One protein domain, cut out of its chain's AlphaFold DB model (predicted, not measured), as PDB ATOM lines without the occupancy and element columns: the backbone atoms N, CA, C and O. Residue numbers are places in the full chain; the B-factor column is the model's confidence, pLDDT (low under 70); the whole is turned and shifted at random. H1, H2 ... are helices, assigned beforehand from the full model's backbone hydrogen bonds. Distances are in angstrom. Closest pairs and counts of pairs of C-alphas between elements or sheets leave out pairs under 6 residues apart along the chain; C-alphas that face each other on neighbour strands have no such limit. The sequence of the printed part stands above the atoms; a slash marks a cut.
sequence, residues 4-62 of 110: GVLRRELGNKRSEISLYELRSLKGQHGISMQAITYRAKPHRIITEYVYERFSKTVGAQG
ATOM      1  N   GLY A   4      -6.792 -15.005 -40.867       96.69
ATOM      2  CA  GLY A   4      -5.947 -14.392 -39.837       96.69
ATOM      3  C   GLY A   4      -6.019 -15.128 -38.499       96.69
ATOM      4  O   GLY A   4      -4.992 -15.362 -37.874       96.69
ATOM      5  N   VAL A   5      -7.218 -15.574 -38.108       96.06
ATOM      6  CA  VAL A   5      -7.413 -16.385 -36.897       96.06
ATOM      7  C   VAL A   5      -6.707 -17.729 -37.048       96.06
ATOM      8  O   VAL A   5      -5.910 -18.086 -36.195       96.06
ATOM      9  N   LEU A   6      -6.900 -18.429 -38.172       96.25
ATOM     10  CA  LEU A   6      -6.216 -19.703 -38.420       96.25
ATOM     11  C   LEU A   6      -4.693 -19.587 -38.341       96.25
ATOM     12  O   LEU A   6      -4.056 -20.450 -37.752       96.25
ATOM     13  N   ARG A   7      -4.107 -18.531 -38.917       97.00
ATOM     14  CA  ARG A   7      -2.653 -18.311 -38.866       97.00
ATOM     15  C   ARG A   7      -2.152 -18.007 -37.462       97.00
ATOM     16  O   ARG A   7      -1.030 -18.380 -37.143       97.00
ATOM     17  N   ARG A   8      -2.957 -17.333 -36.641       96.75
ATOM     18  CA  ARG A   8      -2.617 -17.074 -35.240       96.75
ATOM     19  C   ARG A   8      -2.644 -18.362 -34.418       96.75
ATOM     20  O   ARG A   8      -1.710 -18.593 -33.664       96.75
ATOM     21  N   GLU A   9      -3.674 -19.187 -34.594       96.06
ATOM     22  CA  GLU A   9      -3.852 -20.415 -33.811       96.06
ATOM     23  C   GLU A   9      -2.920 -21.555 -34.258       96.06
ATOM     24  O   GLU A   9      -2.325 -22.236 -33.433       96.06
ATOM     25  N   LEU A  10      -2.773 -21.769 -35.572       95.81
ATOM     26  CA  LEU A  10      -2.042 -22.912 -36.145       95.81
ATOM     27  C   LEU A  10      -0.666 -22.541 -36.717       95.81
ATOM     28  O   LEU A  10       0.104 -23.419 -37.108       95.81
ATOM     29  N   GLY A  11      -0.357 -21.250 -36.841       95.62
ATOM     30  CA  GLY A  11       0.833 -20.768 -37.538       95.62
ATOM     31  C   GLY A  11       0.691 -20.730 -39.064       95.62
ATOM     32  O   GLY A  11      -0.378 -20.915 -39.650       95.62
ATOM     33  N   ASN A  12       1.810 -20.459 -39.743       96.00
ATOM     34  CA  ASN A  12       1.829 -20.258 -41.196       96.00
ATOM     35  C   ASN A  12       1.882 -21.552 -42.014       96.00
ATOM     36  O   ASN A  12       1.386 -21.565 -43.141       96.00
ATOM     37  N   LYS A  13       2.513 -22.605 -41.482       96.50
ATOM     38  CA  LYS A  13       2.688 -23.896 -42.151       96.50
ATOM     39  C   LYS A  13       2.852 -25.003 -41.116       96.50
ATOM     40  O   LYS A  13       3.556 -24.826 -40.125       96.50
ATOM     41  N   ARG A  14       2.225 -26.146 -41.370       94.56
ATOM     42  CA  ARG A  14       2.203 -27.318 -40.501       94.56
ATOM     43  C   ARG A  14       2.366 -28.584 -41.332       94.56
ATOM     44  O   ARG A  14       1.775 -28.718 -42.403       94.56
ATOM     45  N   SER A  15       3.173 -29.506 -40.822       94.19
ATOM     46  CA  SER A  15       3.270 -30.876 -41.334       94.19
ATOM     47  C   SER A  15       2.143 -31.762 -40.804       94.19
ATOM     48  O   SER A  15       1.761 -32.713 -41.473       94.19
ATOM     49  N   GLU A  16       1.593 -31.437 -39.631       93.62
ATOM     50  CA  GLU A  16       0.485 -32.143 -38.988       93.62
ATOM     51  C   GLU A  16      -0.248 -31.208 -38.010       93.62
ATOM     52  O   GLU A  16       0.317 -30.220 -37.530       93.62
ATOM     53  N   ILE A  17      -1.516 -31.512 -37.729       94.69
ATOM     54  CA  ILE A  17      -2.304 -30.884 -36.664       94.69
ATOM     55  C   ILE A  17      -2.821 -32.012 -35.777       94.69
ATOM     56  O   ILE A  17      -3.451 -32.950 -36.274       94.69
ATOM     57  N   SER A  18      -2.540 -31.943 -34.477       93.75
ATOM     58  CA  SER A  18      -2.942 -33.012 -33.558       93.75
ATOM     59  C   SER A  18      -4.450 -32.976 -33.282       93.75
ATOM     60  O   SER A  18      -5.089 -31.924 -33.326       93.75
ATOM     61  N   LEU A  19      -5.036 -34.126 -32.934       93.00
ATOM     62  CA  LEU A  19      -6.450 -34.175 -32.543       93.00
ATOM     63  C   LEU A  19      -6.728 -33.378 -31.261       93.00
ATOM     64  O   LEU A  19      -7.795 -32.784 -31.144       93.00
ATOM     65  N   TYR A  20      -5.783 -33.338 -30.319       92.56
ATOM     66  CA  TYR A  20      -5.919 -32.565 -29.080       92.56
ATOM     67  C   TYR A  20      -5.952 -31.055 -29.349       92.56
ATOM     68  O   TYR A  20      -6.802 -30.353 -28.809       92.56
ATOM     69  N   GLU A  21      -5.086 -30.574 -30.245       94.19
ATOM     70  CA  GLU A  21      -5.079 -29.186 -30.725       94.19
ATOM     71  C   GLU A  21      -6.422 -28.833 -31.382       94.19
ATOM     72  O   GLU A  21      -7.051 -27.840 -31.023       94.19
ATOM     73  N   LEU A  22      -6.929 -29.695 -32.271       94.50
ATOM     74  CA  LEU A  22      -8.221 -29.481 -32.930       94.50
ATOM     75  C   LEU A  22      -9.406 -29.476 -31.957       94.50
ATOM     76  O   LEU A  22     -10.311 -28.658 -32.121       94.50
ATOM     77  N   ARG A  23      -9.408 -30.350 -30.945       92.44
ATOM     78  CA  ARG A  23     -10.433 -30.360 -29.887       92.44
ATOM     79  C   ARG A  23     -10.408 -29.071 -29.076       92.44
ATOM     80  O   ARG A  23     -11.453 -28.454 -28.885       92.44
ATOM     81  N   SER A  24      -9.217 -28.613 -28.693       91.62
ATOM     82  CA  SER A  24      -9.059 -27.340 -27.986       91.62
ATOM     83  C   SER A  24      -9.615 -26.175 -28.812       91.62
ATOM     84  O   SER A  24     -10.448 -25.412 -28.324       91.62
ATOM     85  N   LEU A  25      -9.265 -26.094 -30.100       92.19
ATOM     86  CA  LEU A  25      -9.772 -25.049 -30.998       92.19
ATOM     87  C   LEU A  25     -11.286 -25.137 -31.227       92.19
ATOM     88  O   LEU A  25     -11.955 -24.105 -31.319       92.19
ATOM     89  N   LYS A  26     -11.846 -26.352 -31.287       90.62
ATOM     90  CA  LYS A  26     -13.296 -26.567 -31.346       90.62
ATOM     91  C   LYS A  26     -13.991 -25.981 -30.122       90.62
ATOM     92  O   LYS A  26     -14.988 -25.278 -30.285       90.62
ATOM     93  N   GLY A  27     -13.466 -26.238 -28.924       88.12
ATOM     94  CA  GLY A  27     -13.996 -25.695 -27.673       88.12
ATOM     95  C   GLY A  27     -13.903 -24.169 -27.608       88.12
ATOM     96  O   GLY A  27     -14.892 -23.513 -27.295       88.12
ATOM     97  N   GLN A  28     -12.749 -23.606 -27.973       89.25
ATOM     98  CA  GLN A  28     -12.493 -22.163 -27.912       89.25
ATOM     99  C   GLN A  28     -13.331 -21.353 -28.909       89.25
ATOM    100  O   GLN A  28     -13.787 -20.257 -28.591       89.25
ATOM    101  N   HIS A  29     -13.532 -21.871 -30.124       88.81
ATOM    102  CA  HIS A  29     -14.174 -21.115 -31.202       88.81
ATOM    103  C   HIS A  29     -15.589 -21.574 -31.548       88.81
ATOM    104  O   HIS A  29     -16.251 -20.914 -32.348       88.81
ATOM    105  N   GLY A  30     -16.052 -22.704 -31.012       88.25
ATOM    106  CA  GLY A  30     -17.355 -23.269 -31.364       88.25
ATOM    107  C   GLY A  30     -17.436 -23.767 -32.813       88.25
ATOM    108  O   GLY A  30     -18.516 -23.816 -33.393       88.25
ATOM    109  N   ILE A  31     -16.303 -24.113 -33.433       90.62
ATOM    110  CA  ILE A  31     -16.219 -24.551 -34.838       90.62
ATOM    111  C   ILE A  31     -15.791 -26.019 -34.880       90.62
ATOM    112  O   ILE A  31     -14.930 -26.431 -34.114       90.62
ATOM    113  N   SER A  32     -16.361 -26.822 -35.781       92.81
ATOM    114  CA  SER A  32     -15.972 -28.232 -35.920       92.81
ATOM    115  C   SER A  32     -14.492 -28.406 -36.290       92.81
ATOM    116  O   SER A  32     -13.924 -27.606 -37.040       92.81
ATOM    117  N   MET A  33     -13.872 -29.491 -35.816       94.88
ATOM    118  CA  MET A  33     -12.495 -29.853 -36.178       94.88
ATOM    119  C   MET A  33     -12.354 -30.006 -37.695       94.88
ATOM    120  O   MET A  33     -11.375 -29.547 -38.280       94.88
ATOM    121  N   GLN A  34     -13.367 -30.591 -38.339       95.38
ATOM    122  CA  GLN A  34     -13.487 -30.697 -39.792       95.38
ATOM    123  C   GLN A  34     -13.510 -29.338 -40.489       95.38
ATOM    124  O   GLN A  34     -12.835 -29.161 -41.498       95.38
ATOM    125  N   ALA A  35     -14.245 -28.352 -39.969       95.44
ATOM    126  CA  ALA A  35     -14.278 -27.025 -40.577       95.44
ATOM    127  C   ALA A  35     -12.953 -26.270 -40.392       95.44
ATOM    128  O   ALA A  35     -12.560 -25.508 -41.279       95.44
ATOM    129  N   ILE A  36     -12.259 -26.482 -39.267       95.94
ATOM    130  CA  ILE A  36     -10.924 -25.922 -39.015       95.94
ATOM    131  C   ILE A  36      -9.922 -26.490 -40.027       95.94
ATOM    132  O   ILE A  36      -9.293 -25.719 -40.753       95.94
ATOM    133  N   THR A  37      -9.818 -27.818 -40.143       96.44
ATOM    134  CA  THR A  37      -8.886 -28.471 -41.079       96.44
ATOM    135  C   THR A  37      -9.229 -28.172 -42.536       96.44
ATOM    136  O   THR A  37      -8.340 -27.820 -43.313       96.44
ATOM    137  N   TYR A  38     -10.514 -28.202 -42.905       96.69
ATOM    138  CA  TYR A  38     -10.966 -27.829 -44.245       96.69
ATOM    139  C   TYR A  38     -10.565 -26.396 -44.611       96.69
ATOM    140  O   TYR A  38     -10.111 -26.148 -45.726       96.69
ATOM    141  N   ARG A  39     -10.683 -25.441 -43.675       97.06
ATOM    142  CA  ARG A  39     -10.284 -24.044 -43.912       97.06
ATOM    143  C   ARG A  39      -8.773 -23.814 -43.861       97.06
ATOM    144  O   ARG A  39      -8.301 -22.906 -44.540       97.06
ATOM    145  N   ALA A  40      -8.008 -24.611 -43.120       97.31
ATOM    146  CA  ALA A  40      -6.548 -24.504 -43.081       97.31
ATOM    147  C   ALA A  40      -5.898 -24.814 -44.448       97.31
ATOM    148  O   ALA A  40      -4.887 -24.208 -44.817       97.31
ATOM    149  N   LYS A  41      -6.517 -25.710 -45.225       96.81
ATOM    150  CA  LYS A  41      -6.055 -26.152 -46.547       96.81
ATOM    151  C   LYS A  41      -5.939 -25.037 -47.605       96.81
ATOM    152  O   LYS A  41      -4.832 -24.821 -48.096       96.81
ATOM    153  N   PRO A  42      -6.999 -24.275 -47.958       96.75
ATOM    154  CA  PRO A  42      -6.906 -23.208 -48.963       96.75
ATOM    155  C   PRO A  42      -5.943 -22.082 -48.559       96.75
ATOM    156  O   PRO A  42      -5.410 -21.388 -49.420       96.75
ATOM    157  N   HIS A  43      -5.666 -21.918 -47.262       96.62
ATOM    158  CA  HIS A  43      -4.678 -20.961 -46.763       96.62
ATOM    159  C   HIS A  43      -3.243 -21.507 -46.723       96.62
ATOM    160  O   HIS A  43      -2.342 -20.795 -46.272       96.62
ATOM    161  N   ARG A  44      -3.024 -22.730 -47.229       96.19
ATOM    162  CA  ARG A  44      -1.727 -23.425 -47.293       96.19
ATOM    163  C   ARG A  44      -1.056 -23.603 -45.925       96.19
ATOM    164  O   ARG A  44       0.161 -23.756 -45.856       96.19
ATOM    165  N   ILE A  45      -1.849 -23.600 -44.851       97.81
ATOM    166  CA  ILE A  45      -1.372 -23.914 -43.497       97.81
ATOM    167  C   ILE A  45      -1.077 -25.412 -43.411       97.81
ATOM    168  O   ILE A  45      -0.063 -25.803 -42.849       97.81
ATOM    169  N   ILE A  46      -1.917 -26.241 -44.034       97.81
ATOM    170  CA  ILE A  46      -1.686 -27.677 -44.223       97.81
ATOM    171  C   ILE A  46      -1.712 -28.037 -45.707       97.81
ATOM    172  O   ILE A  46      -2.250 -27.294 -46.531       97.81
ATOM    173  N   THR A  47      -1.147 -29.193 -46.042       97.81
ATOM    174  CA  THR A  47      -1.204 -29.764 -47.394       97.81
ATOM    175  C   THR A  47      -2.480 -30.586 -47.602       97.81
ATOM    176  O   THR A  47      -3.155 -30.962 -46.639       97.81
ATOM    177  N   GLU A  48      -2.797 -30.909 -48.861       97.06
ATOM    178  CA  GLU A  48      -3.895 -31.830 -49.199       97.06
ATOM    179  C   GLU A  48      -3.711 -33.189 -48.512       97.06
ATOM    180  O   GLU A  48      -4.645 -33.708 -47.912       97.06
ATOM    181  N   TYR A  49      -2.479 -33.704 -48.486       96.94
ATOM    182  CA  TYR A  49      -2.146 -34.966 -47.826       96.94
ATOM    183  C   TYR A  49      -2.556 -34.993 -46.343       96.94
ATOM    184  O   TYR A  49      -3.161 -35.955 -45.869       96.94
ATOM    185  N   VAL A  50      -2.269 -33.916 -45.601       96.94
ATOM    186  CA  VAL A  50      -2.642 -33.803 -44.180       96.94
ATOM    187  C   VAL A  50      -4.163 -33.775 -44.022       96.94
ATOM    188  O   VAL A  50      -4.709 -34.443 -43.141       96.94
ATOM    189  N   TYR A  51      -4.855 -33.039 -44.895       97.44
ATOM    190  CA  TYR A  51      -6.313 -32.966 -44.893       97.44
ATOM    191  C   TYR A  51      -6.969 -34.320 -45.209       97.44
ATOM    192  O   TYR A  51      -7.914 -34.725 -44.527       97.44
ATOM    193  N   GLU A  52      -6.462 -35.054 -46.199       97.12
ATOM    194  CA  GLU A  52      -6.953 -36.388 -46.549       97.12
ATOM    195  C   GLU A  52      -6.743 -37.389 -45.415       97.12
ATOM    196  O   GLU A  52      -7.655 -38.152 -45.088       97.12
ATOM    197  N   ARG A  53      -5.565 -37.373 -44.775       96.12
ATOM    198  CA  ARG A  53      -5.275 -38.229 -43.618       96.12
ATOM    199  C   ARG A  53      -6.267 -37.965 -42.485       96.12
ATOM    200  O   ARG A  53      -6.874 -38.909 -41.985       96.12
ATOM    201  N   PHE A  54      -6.496 -36.697 -42.145       96.25
ATOM    202  CA  PHE A  54      -7.502 -36.316 -41.154       96.25
ATOM    203  C   PHE A  54      -8.918 -36.759 -41.568       96.25
ATOM    204  O   PHE A  54      -9.656 -37.324 -40.763       96.25
ATOM    205  N   SER A  55      -9.292 -36.577 -42.837       95.31
ATOM    206  CA  SER A  55     -10.608 -36.972 -43.361       95.31
ATOM    207  C   SER A  55     -10.840 -38.486 -43.290       95.31
ATOM    208  O   SER A  55     -11.953 -38.931 -42.993       95.31
ATOM    209  N   LYS A  56      -9.793 -39.293 -43.508       96.19
ATOM    210  CA  LYS A  56      -9.830 -40.748 -43.297       96.19
ATOM    211  C   LYS A  56     -10.058 -41.085 -41.824       96.19
ATOM    212  O   LYS A  56     -10.922 -41.909 -41.537       96.19
ATOM    213  N   THR A  57      -9.369 -40.411 -40.899       94.94
ATOM    214  CA  THR A  57      -9.593 -40.575 -39.451       94.94
ATOM    215  C   THR A  57     -11.032 -40.245 -39.060       94.94
ATOM    216  O   THR A  57     -11.670 -41.036 -38.371       94.94
ATOM    217  N   VAL A  58     -11.581 -39.132 -39.550       95.19
ATOM    218  CA  VAL A  58     -12.985 -38.744 -39.328       95.19
ATOM    219  C   VAL A  58     -13.949 -39.821 -39.829       95.19
ATOM    220  O   VAL A  58     -14.913 -40.151 -39.141       95.19
ATOM    221  N   GLY A  59     -13.697 -40.376 -41.018       94.88
ATOM    222  CA  GLY A  59     -14.495 -41.466 -41.578       94.88
ATOM    223  C   GLY A  59     -14.432 -42.736 -40.728       94.88
ATOM    224  O   GLY A  59     -15.476 -43.272 -40.373       94.88
ATOM    225  N   ALA A  60     -13.224 -43.171 -40.362       94.75
ATOM    226  CA  ALA A  60     -12.991 -44.372 -39.560       94.75
ATOM    227  C   ALA A  60     -13.610 -44.284 -38.157       94.75
ATOM    228  O   ALA A  60     -14.063 -45.283 -37.614       94.75
ATOM    229  N   GLN A  61     -13.657 -43.083 -37.585       93.62
ATOM    230  CA  GLN A  61     -14.201 -42.834 -36.251       93.62
ATOM    231  C   GLN A  61     -15.706 -42.498 -36.250       93.62
ATOM    232  O   GLN A  61     -16.284 -42.245 -35.196       93.62
ATOM    233  N   GLY A  62     -16.358 -42.436 -37.418       93.88
ATOM    234  CA  GLY A  62     -17.777 -42.072 -37.520       93.88
ATOM    235  C   GLY A  62     -18.081 -40.589 -37.253       93.88
ATOM    236  O   GLY A  62     -19.243 -40.207 -37.110       93.88
TER     237      GLY A  62
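This is residues 4 to 62 of the 110 residues of an uncharacterized protein of Treponema sp (UniProt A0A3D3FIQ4). The longest helix, H4, lies side by side with the shorter H3 as a helical hairpin; H2 packs on H3 nearly at a right angle, and short H1 lies beyond the last residue of H3, Ala 40, on the side away from H4. H3 is thus the middle piece, with H4 and H1 on opposite sides of it. The printed part has 59 residues with four named helices, H1, H2, H3 and H4 in chain order, and no named strand; the class is all helix. It is compact, with a radius of gyration of the C-alphas of 10.6 A, and rounded, spanning 30 by 24 by 16 A.

Start at H4, residues 48 to 60, which touches H3, residues 33 to 40, with residues 51 to 55 alone. Their closest C-alphas, those of Thr 37 and Tyr 51, are 6.4 A apart, and this hairpin has a shallow tilt of 11 degrees, opposite ways. Next look at H2, residues 19 to 29: it touches H3, about perpendicular at 89 degrees, with C-alphas 22 and 33 closest at 5.4 A. H1, residues 4 to 10, is close to H3 but not clearly touching: C-alphas 6 and 40 are closest, at 6.7 A, and the steep tilt is 63 degrees, opposite ways. H1 and H2 are near each other, with 6 pairs of C-alphas within 10 A. H4 is apart from H1 and H2. In H1, H2, H3 and H4 every O i to N i+4 pair is within hydrogen-bond range.

Find C-alpha 48 at (-3.895, -31.830, -49.199); from there H4 runs 18.2 A to C-alpha 60 at (-12.991, -44.372, -39.560). H2 measures 15.2 A, H3 10.6 A, and H1 10.1 A from C-alpha 4 at (-5.947, -14.392, -39.837).

The C-alphas of Gly 4 and Ala 60 are the two farthest apart, at 30.8 A. The printed part has no cut; the link from H2 to H3 is tight, and those from H1 to H2 and H3 to H4 are short. The mean pLDDT of the printed part is 94.9, and no printed residue is under 70.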